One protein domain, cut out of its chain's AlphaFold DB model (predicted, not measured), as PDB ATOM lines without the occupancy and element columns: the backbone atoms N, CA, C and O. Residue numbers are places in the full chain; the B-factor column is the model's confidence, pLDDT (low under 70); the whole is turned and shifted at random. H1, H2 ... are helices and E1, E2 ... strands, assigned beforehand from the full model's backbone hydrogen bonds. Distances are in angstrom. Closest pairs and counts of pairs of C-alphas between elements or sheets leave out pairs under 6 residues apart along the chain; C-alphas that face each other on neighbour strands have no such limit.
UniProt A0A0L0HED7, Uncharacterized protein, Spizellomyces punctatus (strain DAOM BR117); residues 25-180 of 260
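This is residues 25 to 180 of the 260 residues of an uncharacterized protein of Spizellomyces punctatus (strain DAOM BR117) (UniProt A0A0L0HED7). A closed barrel of six strands, E1, E4, E5, E6, E7 and E8, makes the main body, with H4 outside it over one part of the wall and H2 and H3 outside it near E6. Alongside the barrel lies a second part, residues 36 to 92, mostly without named elements, which holds H1 and the small antiparallel hairpin of E2 and E3. The 156 printed residues have four named helices and eight named strands, in the order E1 H1 E2 E3 E4 H2 H3 E5 E6 E7 H4 E8. The class is mixed, helices and strands, with under half of the residues, 71, in named elements. The whole is compact and rounded, with a radius of gyration of the C-alphas of 14.6 A and spans of 38 by 37 by 29 A.

Start at E1, residues 28 to 35, and go round the barrel. E7, residues 151 to 154, is its parallel neighbour, with N 153 and O 33 2.9 A apart. E4, residues 93 to 97, is antiparallel to E7, with N 95 and O 152 at 2.9 A. E6, residues 126 to 135, is parallel to E4, with N 135 and O 96 at 2.8 A, and bends by 84 degrees at residue 132. E5, residues 115 to 120, forms a hairpin with E6, with N 118 and O 127 at 2.9 A. E8, residues 171 to 176, is antiparallel to E5, with N 119 and O 174 at 2.8 A, and to E1, with N 30 and O 173 at 2.9 A. Outside the barrel, H4, residues 155 to 161, is on it at a height of 7.5 A; its Gly 155 and Tyr 35 of E1 are the closest C-alphas, 5.9 A apart. H2, residues 98 to 101, and H3, residues 105 to 111, are also on the barrel and touch each other, with C-alphas 101 and 111 closest at 6.0 A. H1, residues 67 to 74, is on the barrel; its closest C-alpha pair with E6 is Trp 69 and Val 132, 7.8 A. E2, residues 77 to 79, and E3, residues 87 to 89, have N 78 and O 88 2.8 A apart. Every O i to N i+4 pair is within hydrogen-bond range in H1 and H4, and 2 of 3 in H3; H2 is too short for one.

Find C-alpha 28 at (135.289, 173.911, 148.118); from there E1 runs 21.7 A. E6 covers 22.1 A, E5 16.2 A and E8 15.8 A, ending at C-alpha 176, (134.288, 168.477, 151.220).

The C-alphas of Pro 63 and Val 122 are the farthest apart, 41.6 A. The printed part has no cut; its long links are E1 to H1 and E6 to E7. Residues 25, 63 to 64 and 103 to 105 have pLDDT under 70.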
ATOM      1  N   ALA A  25     135.580 172.253 158.311       64.69
ATOM      2  CA  ALA A  25     135.540 171.422 157.111       64.69
ATOM      3  C   ALA A  25     135.899 172.278 155.883       64.69
ATOM      4  O   ALA A  25     135.314 173.346 155.681       64.69
ATOM      5  N   ASN A  26     136.877 171.826 155.091       81.62
ATOM      6  CA  ASN A  26     137.407 172.563 153.946       81.62
ATOM      7  C   ASN A  26     136.438 172.474 152.754       81.62
ATOM      8  O   ASN A  26     136.651 171.713 151.810       81.62
ATOM      9  N   TRP A  27     135.326 173.206 152.841       88.56
ATOM     10  CA  TRP A  27     134.336 173.316 151.773       88.56
ATOM     11  C   TRP A  27     134.934 174.013 150.556       88.56
ATOM     12  O   TRP A  27     135.471 175.119 150.654       88.56
ATOM     13  N   ARG A  28     134.793 173.388 149.390       88.50
ATOM     14  CA  ARG A  28     135.289 173.911 148.118       88.50
ATOM     15  C   ARG A  28     134.166 174.116 147.133       88.50
ATOM     16  O   ARG A  28     133.370 173.218 146.895       88.50
ATOM     17  N   SER A  29     134.167 175.287 146.517       91.69
ATOM     18  CA  SER A  29     133.213 175.632 145.471       91.69
ATOM     19  C   SER A  29     133.417 174.756 144.242       91.69
ATOM     20  O   SER A  29     134.553 174.597 143.792       91.69
ATOM     21  N   GLY A  30     132.324 174.279 143.669       92.19
ATOM     22  CA  GLY A  30     132.321 173.565 142.404       92.19
ATOM     23  C   GLY A  30     130.917 173.429 141.837       92.19
ATOM     24  O   GLY A  30     129.987 174.143 142.234       92.19
ATOM     25  N   HIS A  31     130.775 172.496 140.909       93.25
ATOM     26  CA  HIS A  31     129.512 172.201 140.257       93.25
ATOM     27  C   HIS A  31     129.206 170.706 140.282       93.25
ATOM     28  O   HIS A  31     130.102 169.864 140.220       93.25
ATOM     29  N   ALA A  32     127.920 170.398 140.365       94.44
ATOM     30  CA  ALA A  32     127.382 169.068 140.183       94.44
ATOM     31  C   ALA A  32     126.666 168.986 138.831       94.44
ATOM     32  O   ALA A  32     125.901 169.888 138.485       94.44
ATOM     33  N   THR A  33     126.898 167.912 138.088       93.88
ATOM     34  CA  THR A  33     126.039 167.469 136.976       93.88
ATOM     35  C   THR A  33     125.259 166.227 137.418       93.88
ATOM     36  O   THR A  33     125.281 165.888 138.607       93.88
ATOM     37  N   HIS A  34     124.539 165.571 136.508       93.19
ATOM     38  CA  HIS A  34     123.940 164.274 136.802       93.19
ATOM     39  C   HIS A  34     124.054 163.292 135.631       93.19
ATOM     40  O   HIS A  34     124.078 163.697 134.470       93.19
ATOM     41  N   TYR A  35     124.006 162.001 135.962       91.62
ATOM     42  CA  TYR A  35     123.982 160.873 135.027       91.62
ATOM     43  C   TYR A  35     123.132 159.723 135.588       91.62
ATOM     44  O   TYR A  35     122.701 159.755 136.747       91.62
ATOM     45  N   GLY A  36     122.891 158.685 134.790       91.31
ATOM     46  CA  GLY A  36     122.167 157.493 135.228       91.31
ATOM     47  C   GLY A  36     120.632 157.610 135.163       91.31
ATOM     48  O   GLY A  36     120.080 158.398 134.389       91.31
ATOM     49  N   PRO A  37     119.904 156.782 135.938       91.12
ATOM     50  CA  PRO A  37     118.448 156.691 135.863       91.12
ATOM     51  C   PRO A  37     117.724 158.004 136.182       91.12
ATOM     52  O   PRO A  37     117.918 158.586 137.253       91.12
ATOM     53  N   TYR A  38     116.807 158.406 135.295       91.06
ATOM     54  CA  TYR A  38     115.955 159.589 135.466       91.06
ATOM     55  C   TYR A  38     114.480 159.278 135.152       91.06
ATOM     56  O   TYR A  38     113.967 159.649 134.092       91.06
ATOM     57  N   PRO A  39     113.777 158.528 136.022       86.25
ATOM     58  CA  PRO A  39     112.455 157.995 135.697       86.25
ATOM     59  C   PRO A  39     111.370 159.033 135.403       86.25
ATOM     60  O   PRO A  39     110.434 158.709 134.671       86.25
ATOM     61  N   SER A  40     111.452 160.252 135.947       87.44
ATOM     62  CA  SER A  40     110.463 161.297 135.644       87.44
ATOM     63  C   SER A  40     110.597 161.868 134.230       87.44
ATOM     64  O   SER A  40     109.616 162.370 133.679       87.44
ATOM     65  N   VAL A  41     111.770 161.720 133.603       87.50
ATOM     66  CA  VAL A  41     112.050 162.142 132.225       87.50
ATOM     67  C   VAL A  41     112.676 160.969 131.456       87.50
ATOM     68  O   VAL A  41     113.872 160.984 131.164       87.50
ATOM     69  N   PRO A  42     111.889 159.941 131.067       85.06
ATOM     70  CA  PRO A  42     112.423 158.716 130.462       85.06
ATOM     71  C   PRO A  42     113.293 158.937 129.219       85.06
ATOM     72  O   PRO A  42     114.209 158.162 128.971       85.06
ATOM     73  N   ALA A  43     113.043 160.004 128.452       84.06
ATOM     74  CA  ALA A  43     113.839 160.363 127.276       84.06
ATOM     75  C   ALA A  43     115.280 160.805 127.604       84.06
ATOM     76  O   ALA A  43     116.128 160.800 126.718       84.06
ATOM     77  N   GLN A  44     115.541 161.202 128.851       78.81
ATOM     78  CA  GLN A  44     116.857 161.585 129.373       78.81
ATOM     79  C   GLN A  44     117.402 160.549 130.366       78.81
ATOM     80  O   GLN A  44     118.485 160.732 130.909       78.81
ATOM     81  N   SER A  45     116.656 159.469 130.628       86.50
ATOM     82  CA  SER A  45     117.096 158.422 131.541       86.50
ATOM     83  C   SER A  45     118.168 157.569 130.880       86.50
ATOM     84  O   SER A  45     117.947 156.979 129.824       86.50
ATOM     85  N   GLU A  46     119.289 157.406 131.565       86.50
ATOM     86  CA  GLU A  46     120.328 156.471 131.156       86.50
ATOM     87  C   GLU A  46     120.113 155.099 131.807       86.50
ATOM     88  O   GLU A  46     119.252 154.908 132.682       86.50
ATOM     89  N   PHE A  47     120.904 154.120 131.367       87.00
ATOM     90  CA  PHE A  47     120.981 152.836 132.050       87.00
ATOM     91  C   PHE A  47     121.559 153.028 133.451       87.00
ATOM     92  O   PHE A  47     122.509 153.780 133.659       87.00
ATOM     93  N   GLY A  48     120.977 152.325 134.423       87.25
ATOM     94  CA  GLY A  48     121.590 152.213 135.735       87.25
ATOM     95  C   GLY A  48     122.776 151.246 135.748       87.25
ATOM     96  O   GLY A  48     123.118 150.650 134.725       87.25
ATOM     97  N   TYR A  49     123.364 151.038 136.926       89.62
ATOM     98  CA  TYR A  49     124.363 149.988 137.103       89.62
ATOM     99  C   TYR A  49     123.717 148.623 136.899       89.62
ATOM    100  O   TYR A  49     122.509 148.459 137.060       89.62
ATOM    101  N   LEU A  50     124.507 147.620 136.558       86.06
ATOM    102  CA  LEU A  50     124.039 146.248 136.420       86.06
ATOM    103  C   LEU A  50     124.444 145.417 137.655       86.06
ATOM    104  O   LEU A  50     125.328 145.824 138.416       86.06
ATOM    105  N   PRO A  51     123.803 144.259 137.897       80.00
ATOM    106  CA  PRO A  51     124.215 143.338 138.954       80.00
ATOM    107  C   PRO A  51     125.691 142.933 138.831       80.00
ATOM    108  O   PRO A  51     126.238 142.909 137.729       80.00
ATOM    109  N   ASN A  52     126.316 142.560 139.955       78.44
ATOM    110  CA  ASN A  52     127.757 142.267 140.047       78.44
ATOM    111  C   ASN A  52     128.637 143.453 139.609       78.44
ATOM    112  O   ASN A  52     129.651 143.270 138.941       78.44
ATOM    113  N   ASP A  53     128.201 144.662 139.964       79.56
ATOM    114  CA  ASP A  53     128.939 145.920 139.820       79.56
ATOM    115  C   ASP A  53     129.294 146.303 138.380       79.56
ATOM    116  O   ASP A  53     130.184 147.123 138.134       79.56
ATOM    117  N   VAL A  54     128.620 145.717 137.396       78.50
ATOM    118  CA  VAL A  54     128.887 146.050 136.003       78.50
ATOM    119  C   VAL A  54     128.478 147.508 135.762       78.50
ATOM    120  O   VAL A  54     127.341 147.910 136.015       78.50
ATOM    121  N   GLY A  55     129.438 148.301 135.280       77.75
ATOM    122  CA  GLY A  55     129.305 149.750 135.116       77.75
ATOM    123  C   GLY A  55     129.750 150.569 136.331       77.75
ATOM    124  O   GLY A  55     129.752 151.785 136.244       77.75
ATOM    125  N   VAL A  56     130.152 149.945 137.443       85.75
ATOM    126  CA  VAL A  56     130.731 150.647 138.598       85.75
ATOM    127  C   VAL A  56     132.229 150.809 138.362       85.75
ATOM    128  O   VAL A  56     132.983 149.838 138.473       85.75
ATOM    129  N   GLY A  57     132.693 152.025 138.067       88.31
ATOM    130  CA  GLY A  57     134.111 152.283 137.806       88.31
ATOM    131  C   GLY A  57     135.040 151.792 138.920       88.31
ATOM    132  O   GLY A  57     136.136 151.310 138.644       88.31
ATOM    133  N   CYS A  58     134.615 151.864 140.181       89.25
ATOM    134  CA  CYS A  58     135.381 151.410 141.343       89.25
ATOM    135  C   CYS A  58     135.411 149.897 141.584       89.25
ATOM    136  O   CYS A  58     136.134 149.461 142.482       89.25
ATOM    137  N   SER A  59     134.651 149.106 140.827       84.88
ATOM    138  CA  SER A  59     134.642 147.656 141.004       84.88
ATOM    139  C   SER A  59     135.965 147.019 140.584       84.88
ATOM    140  O   SER A  59     136.650 147.477 139.666       84.88
ATOM    141  N   THR A  60     136.316 145.920 141.248       74.31
ATOM    142  CA  THR A  60     137.438 145.058 140.866       74.31
ATOM    143  C   THR A  60     137.090 144.113 139.713       74.31
ATOM    144  O   THR A  60     137.995 143.497 139.156       74.31
ATOM    145  N   GLY A  61     135.807 143.994 139.341       70.25
ATOM    146  CA  GLY A  61     135.333 143.083 138.292       70.25
ATOM    147  C   GLY A  61     135.360 141.599 138.679       70.25
ATOM    148  O   GLY A  61     135.131 140.741 137.827       70.25
ATOM    149  N   GLU A  62     135.639 141.288 139.946       71.75
ATOM    150  CA  GLU A  62     135.702 139.918 140.452       71.75
ATOM    151  C   GLU A  62     134.296 139.296 140.605       71.75
ATOM    152  O   GLU A  62     133.341 139.984 140.990       71.75
ATOM    153  N   PRO A  63     134.136 137.981 140.351       60.75
ATOM    154  CA  PRO A  63     132.871 137.281 140.564       60.75
ATOM    155  C   PRO A  63     132.355 137.430 142.006       60.75
ATOM    156  O   PRO A  63     133.056 137.104 142.960       60.75
ATOM    157  N   GLY A  64     131.104 137.880 142.164       64.75
ATOM    158  CA  GLY A  64     130.472 138.129 143.472       64.75
ATOM    159  C   GLY A  64     130.408 139.603 143.894       64.75
ATOM    160  O   GLY A  64     129.750 139.912 144.890       64.75
ATOM    161  N   GLY A  65     131.014 140.505 143.115       76.00
ATOM    162  CA  GLY A  65     130.981 141.950 143.350       76.00
ATOM    163  C   GLY A  65     131.910 142.411 144.479       76.00
ATOM    164  O   GLY A  65     132.296 141.650 145.370       76.00
ATOM    165  N   ASP A  66     132.281 143.683 144.446       87.69
ATOM    166  CA  ASP A  66     133.071 144.365 145.458       87.69
ATOM    167  C   ASP A  66     132.256 144.445 146.763       87.69
ATOM    168  O   ASP A  66     131.140 144.979 146.776       87.69
ATOM    169  N   PRO A  67     132.788 143.965 147.902       89.00
ATOM    170  CA  PRO A  67     132.083 144.016 149.182       89.00
ATOM    171  C   PRO A  67     131.627 145.423 149.585       89.00
ATOM    172  O   PRO A  67     130.605 145.568 150.256       89.00
ATOM    173  N   ARG A  68     132.358 146.466 149.177       91.50
ATOM    174  CA  ARG A  68     132.026 147.866 149.480       91.50
ATOM    175  C   ARG A  68     130.846 148.344 148.644       91.50
ATOM    176  O   ARG A  68     129.982 149.044 149.162       91.50
ATOM    177  N   TRP A  69     130.768 147.923 147.383       91.94
ATOM    178  CA  TRP A  69     129.587 148.164 146.556       91.94
ATOM    179  C   TRP A  69     128.365 147.418 147.094       91.94
ATOM    180  O   TRP A  69     127.289 147.997 147.242       91.94
ATOM    181  N   ASN A  70     128.543 146.156 147.475       89.88
ATOM    182  CA  ASN A  70     127.484 145.364 148.090       89.88
ATOM    183  C   ASN A  70     126.969 145.999 149.398       89.88
ATOM    184  O   ASN A  70     125.760 145.988 149.640       89.88
ATOM    185  N   ASP A  71     127.833 146.618 150.216       92.12
ATOM    186  CA  ASP A  71     127.388 147.387 151.391       92.12
ATOM    187  C   ASP A  71     126.549 148.616 151.002       92.12
ATOM    188  O   ASP A  71     125.514 148.859 151.627       92.12
ATOM    189  N   ILE A  72     126.915 149.342 149.941       93.12
ATOM    190  CA  ILE A  72     126.110 150.457 149.410       93.12
ATOM    191  C   ILE A  72     124.721 149.957 148.987       93.12
ATOM    192  O   ILE A  72     123.705 150.520 149.405       93.12
ATOM    193  N   LEU A  73     124.658 148.862 148.222       91.56
ATOM    194  CA  LEU A  73     123.394 148.261 147.787       91.56
ATOM    195  C   LEU A  73     122.557 147.717 148.950       91.56
ATOM    196  O   LEU A  73     121.326 147.764 148.892       91.56
ATOM    197  N   SER A  74     123.193 147.258 150.033       93.12
ATOM    198  CA  SER A  74     122.498 146.765 151.232       93.12
ATOM    199  C   SER A  74     121.620 147.829 151.903       93.12
ATOM    200  O   SER A  74     120.667 147.487 152.603       93.12
ATOM    201  N   LYS A  75     121.894 149.122 151.667       94.50
ATOM    202  CA  LYS A  75     121.067 150.244 152.154       94.50
ATOM    203  C   LYS A  75     119.780 150.430 151.344       94.50
ATOM    204  O   LYS A  75     118.940 151.264 151.682       94.50
ATOM    205  N   GLY A  76     119.601 149.623 150.304       93.19
ATOM    206  CA  GLY A  76     118.414 149.557 149.476       93.19
ATOM    207  C   GLY A  76     118.650 150.105 148.077       93.19
ATOM    208  O   GLY A  76     119.531 150.930 147.833       93.19
ATOM    209  N   VAL A  77     117.790 149.665 147.162       91.38
ATOM    210  CA  VAL A  77     117.784 150.077 145.759       91.38
ATOM    211  C   VAL A  77     116.394 150.542 145.339       91.38
ATOM    212  O   VAL A  77     115.381 150.110 145.898       91.38
ATOM    213  N   TYR A  78     116.342 151.435 144.361       86.69
ATOM    214  CA  TYR A  78     115.159 151.697 143.559       86.69
ATOM    215  C   TYR A  78     115.159 150.762 142.348       86.69
ATOM    216  O   TYR A  78     116.213 150.435 141.802       86.69
ATOM    217  N   GLN A  79     113.972 150.342 141.913       77.81
ATOM    218  CA  GLN A  79     113.836 149.735 140.595       77.81
ATOM    219  C   GLN A  79     113.737 150.842 139.555       77.81
ATOM    220  O   GLN A  79     112.933 151.761 139.707       77.81
ATOM    221  N   ASN A  80     114.539 150.747 138.498       77.00
ATOM    222  CA  ASN A  80     114.379 151.607 137.339       77.00
ATOM    223  C   ASN A  80     113.214 151.062 136.487       77.00
ATOM    224  O   ASN A  80     113.337 149.962 135.946       77.00
ATOM    225  N   PRO A  81     112.089 151.791 136.352       76.25
ATOM    226  CA  PRO A  81     110.944 151.309 135.585       76.25
ATOM    227  C   PRO A  81     111.234 151.208 134.080       76.25
ATOM    228  O   PRO A  81     110.562 150.449 133.389       76.25
ATOM    229  N   VAL A  82     112.227 151.950 133.575       84.50
ATOM    230  CA  VAL A  82     112.638 151.931 132.162       84.50
ATOM    231  C   VAL A  82     113.569 150.746 131.884       84.50
ATOM    232  O   VAL A  82     113.429 150.068 130.869       84.50
ATOM    233  N   TYR A  83     114.487 150.462 132.812       85.12
ATOM    234  CA  TYR A  83     115.506 149.416 132.683       85.12
ATOM    235  C   TYR A  83     115.511 148.505 133.916       85.12
ATOM    236  O   TYR A  83     116.361 148.629 134.800       85.12
ATOM    237  N   ASN A  84     114.547 147.588 133.986       86.44
ATOM    238  CA  ASN A  84     114.273 146.769 135.175       86.44
ATOM    239  C   ASN A  84     115.422 145.838 135.611       86.44
ATOM    240  O   ASN A  84     115.433 145.376 136.750       86.44
ATOM    241  N   GLN A  85     116.384 145.574 134.728       87.25
ATOM    242  CA  GLN A  85     117.584 144.790 135.007       87.25
ATOM    243  C   GLN A  85     118.683 145.589 135.718       87.25
ATOM    244  O   GLN A  85     119.700 145.013 136.098       87.25
ATOM    245  N   THR A  86     118.517 146.905 135.852       88.94
ATOM    246  CA  THR A  86     119.516 147.791 136.457       88.94
ATOM    247  C   THR A  86     119.264 147.987 137.950       88.94
ATOM    248  O   THR A  86     118.130 147.919 138.426       88.94
ATOM    249  N   VAL A  87     120.335 148.239 138.699       88.00
ATOM    250  CA  VAL A  87     120.314 148.576 140.119       88.00
ATOM    251  C   VAL A  87     120.581 150.065 140.293       88.00
ATOM    252  O   VAL A  87     121.549 150.613 139.767       88.00
ATOM    253  N   TRP A  88     119.711 150.721 141.057       90.19
ATOM    254  CA  TRP A  88     119.848 152.125 141.413       90.19
ATOM    255  C   TRP A  88     119.945 152.248 142.936       90.19
ATOM    256  O   TRP A  88     118.933 152.064 143.613       90.19
ATOM    257  N   PRO A  89     121.128 152.520 143.515       91.88
ATOM    258  CA  PRO A  89     121.271 152.626 144.961       91.88
ATOM    259  C   PRO A  89     120.428 153.768 145.535       91.88
ATOM    260  O   PRO A  89     120.365 154.856 144.965       91.88
ATOM    261  N   LYS A  90     119.807 153.539 146.697       92.94
ATOM    262  CA  LYS A  90     119.170 154.612 147.483       92.94
ATOM    263  C   LYS A  90     120.196 155.499 148.177       92.94
ATOM    264  O   LYS A  90     119.929 156.669 148.437       92.94
ATOM    265  N   GLN A  91     121.343 154.920 148.517       95.38
ATOM    266  CA  GLN A  91     122.483 155.665 149.016       95.38
ATOM    267  C   GLN A  91     123.041 156.526 147.881       95.38
ATOM    268  O   GLN A  91     123.262 156.018 146.785       95.38
ATOM    269  N   ALA A  92     123.285 157.811 148.143       96.62
ATOM    270  CA  ALA A  92     123.826 158.706 147.130       96.62
ATOM    271  C   ALA A  92     125.212 158.230 146.668       96.62
ATOM    272  O   ALA A  92     126.086 157.912 147.485       96.62
ATOM    273  N   THR A  93     125.409 158.211 145.355       96.50
ATOM    274  CA  THR A  93     126.687 157.894 144.722       96.50
ATOM    275  C   THR A  93     127.045 158.962 143.700       96.50
ATOM    276  O   THR A  93     126.177 159.671 143.186       96.50
ATOM    277  N   VAL A  94     128.339 159.107 143.433       96.06
ATOM    278  CA  VAL A  94     128.869 160.084 142.479       96.06
ATOM    279  C   VAL A  94     129.959 159.481 141.614       96.06
ATOM    280  O   VAL A  94     130.682 158.572 142.041       96.06
ATOM    281  N   ALA A  95     130.095 160.040 140.416       94.00
ATOM    282  CA  ALA A  95     131.322 159.962 139.649       94.00
ATOM    283  C   ALA A  95     132.168 161.219 139.892       94.00
ATOM    284  O   ALA A  95     131.655 162.331 140.038       94.00
ATOM    285  N   VAL A  96     133.484 161.045 139.942       92.12
ATOM    286  CA  VAL A  96     134.455 162.153 140.010       92.12
ATOM    287  C   VAL A  96     135.208 162.240 138.692       92.12
ATOM    288  O   VAL A  96     135.186 161.295 137.912       92.12
ATOM    289  N   SER A  97     135.890 163.344 138.395       88.44
ATOM    290  CA  SER A  97     136.642 163.394 137.135       88.44
ATOM    291  C   SER A  97     137.733 162.320 137.087       88.44
ATOM    292  O   SER A  97     138.329 161.972 138.108       88.44
ATOM    293  N   GLU A  98     138.062 161.853 135.886       84.19
ATOM    294  CA  GLU A  98     139.203 160.961 135.639       84.19
ATOM    295  C   GLU A  98     140.513 161.478 136.266       84.19
ATOM    296  O   GLU A  98     141.320 160.699 136.771       84.19
ATOM    297  N   ALA A  99     140.700 162.804 136.307       79.00
ATOM    298  CA  ALA A  99     141.865 163.430 136.930       79.00
ATOM    299  C   ALA A  99     141.913 163.234 138.457       79.00
ATOM    300  O   ALA A  99     143.001 163.149 139.020       79.00
ATOM    301  N   VAL A 100     140.754 163.161 139.117       80.88
ATOM    302  CA  VAL A 100     140.633 162.872 140.558       80.88
ATOM    303  C   VAL A 100     140.694 161.370 140.811       80.88
ATOM    304  O   VAL A 100     141.352 160.933 141.746       80.88
ATOM    305  N   TYR A 101     140.018 160.589 139.970       79.75
ATOM    306  CA  TYR A 101     139.914 159.135 140.070       79.75
ATOM    307  C   TYR A 101     141.264 158.415 139.918       79.75
ATOM    308  O   TYR A 101     141.473 157.369 140.535       79.75
ATOM    309  N   ALA A 102     142.181 159.042 139.173       70.44
ATOM    310  CA  ALA A 102     143.560 158.634 138.939       70.44
ATOM    311  C   ALA A 102     143.726 157.321 138.146       70.44
ATOM    312  O   ALA A 102     142.875 156.434 138.110       70.44
ATOM    313  N   SER A 103     144.847 157.225 137.428       65.31
ATOM    314  CA  SER A 103     145.052 156.232 136.365       65.31
ATOM    315  C   SER A 103     145.664 154.911 136.836       65.31
ATOM    316  O   SER A 103     145.696 153.952 136.064       65.31
ATOM    317  N   THR A 104     146.142 154.825 138.083       69.06
ATOM    318  CA  THR A 104     146.790 153.615 138.612       69.06
ATOM    319  C   THR A 104     145.895 152.874 139.612       69.06
ATOM    320  O   THR A 104     145.137 153.508 140.346       69.06
ATOM    321  N   PRO A 105     145.997 151.533 139.725       69.81
ATOM    322  CA  PRO A 105     145.263 150.775 140.741       69.81
ATOM    323  C   PRO A 105     145.519 151.252 142.180       69.81
ATOM    324  O   PRO A 105     144.605 151.242 142.998       69.81
ATOM    325  N   ALA A 106     146.745 151.693 142.483       70.88
ATOM    326  CA  ALA A 106     147.116 152.201 143.802       70.88
ATOM    327  C   ALA A 106     146.492 153.571 144.114       70.88
ATOM    328  O   ALA A 106     146.259 153.887 145.278       70.88
ATOM    329  N   ASP A 107     146.198 154.378 143.095       71.62
ATOM    330  CA  ASP A 107     145.492 155.641 143.292       71.62
ATOM    331  C   ASP A 107     143.976 155.440 143.354       71.62
ATOM    332  O   ASP A 107     143.310 156.061 144.183       71.62
ATOM    333  N   LYS A 108     143.432 154.494 142.576       78.12
ATOM    334  CA  LYS A 108     142.013 154.120 142.656       78.12
ATOM    335  C   LYS A 108     141.604 153.716 144.069       78.12
ATOM    336  O   LYS A 108     140.533 154.103 144.520       78.12
ATOM    337  N   THR A 109     142.441 152.985 144.810       78.69
ATOM    338  CA  THR A 109     142.124 152.587 146.197       78.69
ATOM    339  C   THR A 109     142.004 153.767 147.160       78.69
ATOM    340  O   THR A 109     141.304 153.645 148.164       78.69
ATOM    341  N   ARG A 110     142.636 154.910 146.861       83.25
ATOM    342  CA  ARG A 110     142.518 156.141 147.659       83.25
ATOM    343  C   ARG A 110     141.215 156.888 147.410       83.25
ATOM    344  O   ARG A 110     140.776 157.611 148.292       83.25
ATOM    345  N   VAL A 111     140.622 156.741 146.227       88.50
ATOM    346  CA  VAL A 111     139.424 157.484 145.803       88.50
ATOM    347  C   VAL A 111     138.166 156.634 145.946       88.50
ATOM    348  O   VAL A 111     137.132 157.102 146.422       88.50
ATOM    349  N   CYS A 112     138.248 155.372 145.545       90.50
ATOM    350  CA  CYS A 112     137.098 154.501 145.440       90.50
ATOM    351  C   CYS A 112     136.457 154.185 146.781       90.50
ATOM    352  O   CYS A 112     137.130 153.845 147.757       90.50
ATOM    353  N   PHE A 113     135.129 154.260 146.783       92.44
ATOM    354  CA  PHE A 113     134.255 154.068 147.936       92.44
ATOM    355  C   PHE A 113     134.528 155.036 149.095       92.44
ATOM    356  O   PHE A 113     134.011 154.838 150.195       92.44
ATOM    357  N   GLN A 114     135.301 156.101 148.865       93.00
ATOM    358  CA  GLN A 114     135.387 157.208 149.807       93.00
ATOM    359  C   GLN A 114     134.120 158.058 149.747       93.00
ATOM    360  O   GLN A 114     133.388 158.064 148.754       93.00
ATOM    361  N   LYS A 115     133.873 158.787 150.830       94.00
ATOM    362  CA  LYS A 115     132.703 159.646 150.984       94.00
ATOM    363  C   LYS A 115     133.059 161.096 150.708       94.00
ATOM    364  O   LYS A 115     134.014 161.617 151.274       94.00
ATOM    365  N   VAL A 116     132.249 161.761 149.900       94.12
ATOM    366  CA  VAL A 116     132.260 163.218 149.751       94.12
ATOM    367  C   VAL A 116     131.035 163.796 150.435       94.12
ATOM    368  O   VAL A 116     129.953 163.204 150.389       94.12
ATOM    369  N   ARG A 117     131.185 164.968 151.052       95.75
ATOM    370  CA  ARG A 117     130.037 165.753 151.520       95.75
ATOM    371  C   ARG A 117     129.772 166.850 150.516       95.75
ATOM    372  O   ARG A 117     130.694 167.567 150.137       95.75
ATOM    373  N   ILE A 118     128.528 166.970 150.090       97.19
ATOM    374  CA  ILE A 118     128.107 167.896 149.045       97.19
ATOM    375  C   ILE A 118     126.986 168.740 149.619       97.19
ATOM    376  O   ILE A 118     125.994 168.210 150.116       97.19
ATOM    377  N   LYS A 119     127.141 170.056 149.540       97.38
ATOM    378  CA  LYS A 119     126.149 171.025 149.976       97.38
ATOM    379  C   LYS A 119     125.678 171.843 148.788       97.38
ATOM    380  O   LYS A 119     126.475 172.489 148.112       97.38
ATOM    381  N   SER A 120     124.377 171.841 148.549       97.62
ATOM    382  CA  SER A 120     123.761 172.690 147.537       97.62
ATOM    383  C   SER A 120     123.859 174.154 147.938       97.62
ATOM    384  O   SER A 120     123.516 174.536 149.061       97.62
ATOM    385  N   ARG A 121     124.263 174.999 146.992       96.12
ATOM    386  CA  ARG A 121     124.210 176.458 147.155       96.12
ATOM    387  C   ARG A 121     122.836 177.036 146.848       96.12
ATOM    388  O   ARG A 121     122.589 178.191 147.173       96.12
ATOM    389  N   VAL A 122     121.960 176.246 146.229       93.62
ATOM    390  CA  VAL A 122     120.605 176.665 145.862       93.62
ATOM    391  C   VAL A 122     119.677 176.571 147.067       93.62
ATOM    392  O   VAL A 122     119.012 177.546 147.405       93.62
ATOM    393  N   ASN A 123     119.647 175.418 147.740       95.75
ATOM    394  CA  ASN A 123     118.711 175.160 148.840       95.75
ATOM    395  C   ASN A 123     119.393 174.885 150.195       95.75
ATOM    396  O   ASN A 123     118.706 174.679 151.192       95.75
ATOM    397  N   GLY A 124     120.730 174.877 150.256       95.81
ATOM    398  CA  GLY A 124     121.491 174.646 151.487       95.81
ATOM    399  C   GLY A 124     121.501 173.199 151.983       95.81
ATOM    400  O   GLY A 124     122.148 172.937 153.001       95.81
ATOM    401  N   VAL A 125     120.817 172.278 151.292       97.38
ATOM    402  CA  VAL A 125     120.769 170.853 151.641       97.38
ATOM    403  C   VAL A 125     122.156 170.252 151.505       97.38
ATOM    404  O   VAL A 125     122.877 170.523 150.545       97.38
ATOM    405  N   GLU A 126     122.509 169.419 152.474       96.25
ATOM    406  CA  GLU A 126     123.746 168.661 152.489       96.25
ATOM    407  C   GLU A 126     123.444 167.168 152.358       96.25
ATOM    408  O   GLU A 126     122.510 166.663 152.985       96.25
ATOM    409  N   LEU A 127     124.254 166.461 151.574       96.12
ATOM    410  CA  LEU A 127     124.263 165.007 151.529       96.12
ATOM    411  C   LEU A 127     125.684 164.456 151.552       96.12
ATOM    412  O   LEU A 127     126.651 165.136 151.204       96.12
ATOM    413  N   GLU A 128     125.788 163.194 151.942       96.69
ATOM    414  CA  GLU A 128     127.007 162.408 151.836       96.69
ATOM    415  C   GLU A 128     126.835 161.380 150.718       96.69
ATOM    416  O   GLU A 128     125.841 160.646 150.697       96.69
ATOM    417  N   ALA A 129     127.795 161.325 149.799       97.19
ATOM    418  CA  ALA A 129     127.772 160.403 148.674       97.19
ATOM    419  C   ALA A 129     129.063 159.595 148.571       97.19
ATOM    420  O   ALA A 129     130.148 160.091 148.876       97.19
ATOM    421  N   PHE A 130     128.946 158.353 148.109       96.44
ATOM    422  CA  PHE A 130     130.096 157.499 147.828       96.44
ATOM    423  C   PHE A 130     130.627 157.742 146.418       96.44
ATOM    424  O   PHE A 130     129.860 157.761 145.455       96.44
ATOM    425  N   ILE A 131     131.946 157.863 146.286       94.81
ATOM    426  CA  ILE A 131     132.614 157.846 144.984       94.81
ATOM    427  C   ILE A 131     132.661 156.398 144.502       94.81
ATOM    428  O   ILE A 131     133.353 155.569 145.093       94.81
ATOM    429  N   VAL A 132     131.921 156.079 143.445       94.06
ATOM    430  CA  VAL A 132     131.830 154.701 142.919       94.06
ATOM    431  C   VAL A 132     132.213 154.603 141.449       94.06
ATOM    432  O   VAL A 132     132.390 153.503 140.932       94.06
ATOM    433  N   ASP A 133     132.359 155.741 140.781       92.62
ATOM    434  CA  ASP A 133     132.617 155.800 139.352       92.62
ATOM    435  C   ASP A 133     133.471 157.020 138.993       92.62
ATOM    436  O   ASP A 133     133.848 157.824 139.861       92.62
ATOM    437  N   PHE A 134     133.790 157.164 137.713       90.69
ATOM    438  CA  PHE A 134     134.510 158.308 137.191       90.69
ATOM    439  C   PHE A 134     133.912 158.814 135.890       90.69
ATOM    440  O   PHE A 134     133.411 158.060 135.064       90.69
ATOM    441  N   CYS A 135     134.033 160.117 135.691       88.56
ATOM    442  CA  CYS A 135     133.666 160.744 134.448       88.56
ATOM    443  C   CYS A 135     134.908 160.951 133.568       88.56
ATOM    444  O   CYS A 135     135.850 161.641 133.993       88.56
ATOM    445  N   PRO A 136     134.944 160.372 132.355       83.25
ATOM    446  CA  PRO A 136     136.098 160.454 131.470       83.25
ATOM    447  C   PRO A 136     136.279 161.866 130.905       83.25
ATOM    448  O   PRO A 136     135.317 162.623 130.749       83.25
ATOM    449  N   ALA A 137     137.508 162.201 130.505       76.50
ATOM    450  CA  ALA A 137     137.852 163.526 129.974       76.50
ATOM    451  C   ALA A 137     137.050 163.972 128.733       76.50
ATOM    452  O   ALA A 137     136.971 165.172 128.478       76.50
ATOM    453  N   VAL A 138     136.505 163.028 127.957       72.56
ATOM    454  CA  VAL A 138     135.714 163.290 126.736       72.56
ATOM    455  C   VAL A 138     134.200 163.255 127.012       72.56
ATOM    456  O   VAL A 138     133.423 163.718 126.185       72.56
ATOM    457  N   GLY A 139     133.772 162.731 128.168       70.12
ATOM    458  CA  GLY A 139     132.357 162.614 128.548       70.12
ATOM    459  C   GLY A 139     131.881 163.744 129.459       70.12
ATOM    460  O   GLY A 139     130.791 164.270 129.264       70.12
ATOM    461  N   CYS A 140     132.721 164.178 130.403       73.00
ATOM    462  CA  CYS A 140     132.429 165.351 131.218       73.00
ATOM    463  C   CYS A 140     132.981 166.607 130.563       73.00
ATOM    464  O   CYS A 140     134.196 166.807 130.499       73.00
ATOM    465  N   ASN A 141     132.077 167.493 130.147       76.00
ATOM    466  CA  ASN A 141     132.380 168.820 129.605       76.00
ATOM    467  C   ASN A 141     132.885 169.797 130.690       76.00
ATOM    468  O   ASN A 141     132.420 170.929 130.783       76.00
ATOM    469  N   TRP A 142     133.823 169.364 131.536       84.62
ATOM    470  CA  TRP A 142     134.496 170.197 132.529       84.62
ATOM    471  C   TRP A 142     135.874 170.595 132.017       84.62
ATOM    472  O   TRP A 142     136.660 169.748 131.559       84.62
ATOM    473  N   SER A 143     136.199 171.879 132.145       82.50
ATOM    474  CA  SER A 143     137.543 172.363 131.846       82.50
ATOM    475  C   SER A 143     138.571 171.716 132.778       82.50
ATOM    476  O   SER A 143     138.250 171.205 133.854       82.50
ATOM    477  N   GLN A 144     139.841 171.731 132.375       75.62
ATOM    478  CA  GLN A 144     140.917 171.118 133.157       75.62
ATOM    479  C   GLN A 144     141.004 171.671 134.592       75.62
ATOM    480  O   GLN A 144     141.300 170.914 135.515       75.62
ATOM    481  N   GLU A 145     140.698 172.955 134.785       78.44
ATOM    482  CA  GLU A 145     140.718 173.634 136.090       78.44
ATOM    483  C   GLU A 145     139.544 173.225 136.999       78.44
ATOM    484  O   GLU A 145     139.647 173.263 138.227       78.44
ATOM    485  N   GLU A 146     138.429 172.793 136.410       81.81
ATOM    486  CA  GLU A 146     137.199 172.434 137.122       81.81
ATOM    487  C   GLU A 146     137.157 170.964 137.546       81.81
ATOM    488  O   GLU A 146     136.483 170.610 138.513       81.81
ATOM    489  N   ARG A 147     137.920 170.098 136.871       78.00
ATOM    490  CA  ARG A 147     137.923 168.640 137.091       78.00
ATOM    491  C   ARG A 147     138.182 168.223 138.543       78.00
ATOM    492  O   ARG A 147     137.668 167.195 138.969       78.00
ATOM    493  N   GLY A 148     138.949 169.004 139.307       81.19
ATOM    494  CA  GLY A 148     139.229 168.733 140.723       81.19
ATOM    495  C   GLY A 148     138.172 169.243 141.711       81.19
ATOM    496  O   GLY A 148     138.346 169.073 142.914       81.19
ATOM    497  N   ASN A 149     137.130 169.922 141.229       87.19
ATOM    498  CA  ASN A 149     136.118 170.579 142.061       87.19
ATOM    499  C   ASN A 149     134.690 170.116 141.755       87.19
ATOM    500  O   ASN A 149     133.783 170.463 142.503       87.19
ATOM    501  N   ASN A 150     134.493 169.349 140.683       91.81
ATOM    502  CA  ASN A 150     133.175 168.941 140.224       91.81
ATOM    503  C   ASN A 150     132.905 167.462 140.505       91.81
ATOM    504  O   ASN A 150     133.823 166.643 140.597       91.81
ATOM    505  N   VAL A 151     131.623 167.137 140.617       94.25
ATOM    506  CA  VAL A 151     131.106 165.773 140.757       94.25
ATOM    507  C   VAL A 151     129.952 165.574 139.792       94.25
ATOM    508  O   VAL A 151     129.267 166.524 139.421       94.25
ATOM    509  N   ASP A 152     129.716 164.333 139.407       94.62
ATOM    510  CA  ASP A 152     128.557 163.949 138.618       94.62
ATOM    511  C   ASP A 152     127.656 163.075 139.492       94.62
ATOM    512  O   ASP A 152     128.099 162.055 140.029       94.62
ATOM    513  N   LEU A 153     126.428 163.523 139.747       95.69
ATOM    514  CA  LEU A 153     125.519 162.883 140.693       95.69
ATOM    515  C   LEU A 153     124.782 161.728 140.028       95.69
ATOM    516  O   LEU A 153     124.174 161.893 138.972       95.69
ATOM    517  N   TYR A 154     124.770 160.572 140.683       94.69
ATOM    518  CA  TYR A 154     124.061 159.424 140.150       94.69
ATOM    519  C   TYR A 154     122.560 159.478 140.462       94.69
ATOM    520  O   TYR A 154     122.133 159.418 141.625       94.69
ATOM    521  N   GLY A 155     121.769 159.520 139.395       92.56
ATOM    522  CA  GLY A 155     120.323 159.370 139.382       92.56
ATOM    523  C   GLY A 155     119.529 160.601 139.822       92.56
ATOM    524  O   GLY A 155     119.984 161.455 140.591       92.56
ATOM    525  N   GLU A 156     118.276 160.647 139.371       92.31
ATOM    526  CA  GLU A 156     117.343 161.755 139.606       92.31
ATOM    527  C   GLU A 156     117.163 162.094 141.090       92.31
ATOM    528  O   GLU A 156     117.174 163.259 141.468       92.31
ATOM    529  N   TYR A 157     117.008 161.092 141.954       91.50
ATOM    530  CA  TYR A 157     116.767 161.291 143.384       91.50
ATOM    531  C   TYR A 157     117.874 162.118 144.057       91.50
ATOM    532  O   TYR A 157     117.581 163.068 144.783       91.50
ATOM    533  N   THR A 158     119.144 161.793 143.791       94.31
ATOM    534  CA  THR A 158     120.297 162.522 144.341       94.31
ATOM    535  C   THR A 158     120.349 163.948 143.794       94.31
ATOM    536  O   THR A 158     120.544 164.900 144.550       94.31
ATOM    537  N   TRP A 159     120.113 164.102 142.488       95.56
ATOM    538  CA  TRP A 159     120.048 165.394 141.804       95.56
ATOM    539  C   TRP A 159     118.957 166.307 142.389       95.56
ATOM    540  O   TRP A 159     119.220 167.443 142.792       95.56
ATOM    541  N   LYS A 160     117.739 165.780 142.528       94.81
ATOM    542  CA  LYS A 160     116.571 166.480 143.082       94.81
ATOM    543  C   LYS A 160     116.748 166.838 144.551       94.81
ATOM    544  O   LYS A 160     116.346 167.928 144.952       94.81
ATOM    545  N   ALA A 161     117.375 165.972 145.351       95.44
ATOM    546  CA  ALA A 161     117.629 166.243 146.768       95.44
ATOM    547  C   ALA A 161     118.453 167.528 146.977       95.44
ATOM    548  O   ALA A 161     118.201 168.287 147.916       95.44
ATOM    549  N   LEU A 162     119.386 167.823 146.069       97.06
ATOM    550  CA  LEU A 162     120.186 169.051 146.092       97.06
ATOM    551  C   LEU A 162     119.526 170.239 145.370       97.06
ATOM    552  O   LEU A 162     120.105 171.324 145.324       97.06
ATOM    553  N   GLY A 163     118.297 170.083 144.872       96.31
ATOM    554  CA  GLY A 163     117.541 171.145 144.204       96.31
ATOM    555  C   GLY A 163     117.770 171.227 142.696       96.31
ATOM    556  O   GLY A 163     117.547 172.282 142.112       96.31
ATOM    557  N   GLY A 164     118.227 170.144 142.069       94.94
ATOM    558  CA  GLY A 164     118.351 170.058 140.622       94.94
ATOM    559  C   GLY A 164     116.999 170.048 139.892       94.94
ATOM    560  O   GLY A 164     116.049 169.380 140.304       94.94
ATOM    561  N   GLU A 165     116.904 170.776 138.783       93.12
ATOM    562  CA  GLU A 165     115.695 170.849 137.949       93.12
ATOM    563  C   GLU A 165     115.642 169.723 136.902       93.12
ATOM    564  O   GLU A 165     116.664 169.112 136.584       93.12
ATOM    565  N   ASP A 166     114.451 169.428 136.369       89.62
ATOM    566  CA  ASP A 166     114.301 168.459 135.271       89.62
ATOM    567  C   ASP A 166     114.989 168.984 134.009       89.62
ATOM    568  O   ASP A 166     114.721 170.103 133.574       89.62
ATOM    569  N   GLY A 167     115.898 168.193 133.434       79.25
ATOM    570  CA  GLY A 167     116.725 168.622 132.301       79.25
ATOM    571  C   GLY A 167     117.740 169.724 132.630       79.25
ATOM    572  O   GLY A 167     118.319 170.313 131.714       79.25
ATOM    573  N   GLY A 168     117.958 170.027 133.913       84.75
ATOM    574  CA  GLY A 168     118.984 170.966 134.349       84.75
ATOM    575  C   GLY A 168     120.382 170.386 134.141       84.75
ATOM    576  O   GLY A 168     120.685 169.304 134.623       84.75
ATOM    577  N   GLY A 169     121.259 171.119 133.452       85.75
ATOM    578  CA  GLY A 169     122.597 170.612 133.131       85.75
ATOM    579  C   GLY A 169     123.633 170.751 134.250       85.75
ATOM    580  O   GLY A 169     124.651 170.067 134.212       85.75
ATOM    581  N   MET A 170     123.434 171.657 135.216       92.94
ATOM    582  CA  MET A 170     124.448 171.966 136.230       92.94
ATOM    583  C   MET A 170     123.854 172.612 137.489       92.94
ATOM    584  O   MET A 170     122.954 173.445 137.403       92.94
ATOM    585  N   LEU A 171     124.397 172.261 138.656       94.69
ATOM    586  CA  LEU A 171     124.029 172.791 139.967       94.69
ATOM    587  C   LEU A 171     125.273 173.324 140.691       94.69
ATOM    588  O   LEU A 171     126.299 172.655 140.745       94.69
ATOM    589  N   ALA A 172     125.198 174.521 141.277       95.38
ATOM    590  CA  ALA A 172     126.289 175.060 142.090       95.38
ATOM    591  C   ALA A 172     126.326 174.400 143.481       95.38
ATOM    592  O   ALA A 172     125.322 174.394 144.200       95.38
ATOM    593  N   VAL A 173     127.494 173.892 143.881       96.81
ATOM    594  CA  VAL A 173     127.679 173.158 145.142       96.81
ATOM    595  C   VAL A 173     128.963 173.568 145.866       96.81
ATOM    596  O   VAL A 173     129.890 174.129 145.280       96.81
ATOM    597  N   ASP A 174     129.012 173.273 147.158       95.25
ATOM    598  CA  ASP A 174     130.237 173.196 147.941       95.25
ATOM    599  C   ASP A 174     130.528 171.733 148.280       95.25
ATOM    600  O   ASP A 174     129.615 170.985 148.629       95.25
ATOM    601  N   ILE A 175     131.789 171.316 148.190       93.50
ATOM    602  CA  ILE A 175     132.207 169.924 148.376       93.50
ATOM    603  C   ILE A 175     133.321 169.847 149.414       93.50
ATOM    604  O   ILE A 175     134.306 170.582 149.332       93.50
ATOM    605  N   VAL A 176     133.182 168.937 150.376       91.69
ATOM    606  CA  VAL A 176     134.288 168.477 151.220       91.69
ATOM    607  C   VAL A 176     134.784 167.159 150.651       91.69
ATOM    608  O   VAL A 176     134.035 166.180 150.576       91.69
ATOM    609  N   TRP A 177     136.049 167.154 150.249       88.75
ATOM    610  CA  TRP A 177     136.719 165.985 149.700       88.75
ATOM    611  C   TRP A 177     137.380 165.156 150.807       88.75
ATOM    612  O   TRP A 177     137.794 165.731 151.816       88.75
ATOM    613  N   PRO A 178     137.516 163.831 150.622       85.94
ATOM    614  CA  PRO A 178     138.361 163.003 151.471       85.94
ATOM    615  C   PRO A 178     139.789 163.543 151.553       85.94
ATOM    616  O   PRO A 178     140.363 163.987 150.550       85.94
ATOM    617  N   ASP A 179     140.377 163.444 152.743       79.75
ATOM    618  CA  ASP A 179     141.774 163.800 152.958       79.75
ATOM    619  C   ASP A 179     142.697 162.962 152.064       79.75
ATOM    620  O   ASP A 179     142.445 161.795 151.759       79.75
ATOM    621  N   GLY A 180     143.814 163.558 151.647       70.44
ATOM    622  CA  GLY A 180     144.843 162.834 150.906       70.44
ATOM    623  C   GLY A 180     144.518 162.581 149.433       70.44
ATOM    624  O   GLY A 180     145.277 161.866 148.786       70.44
TER     625      GLY A 180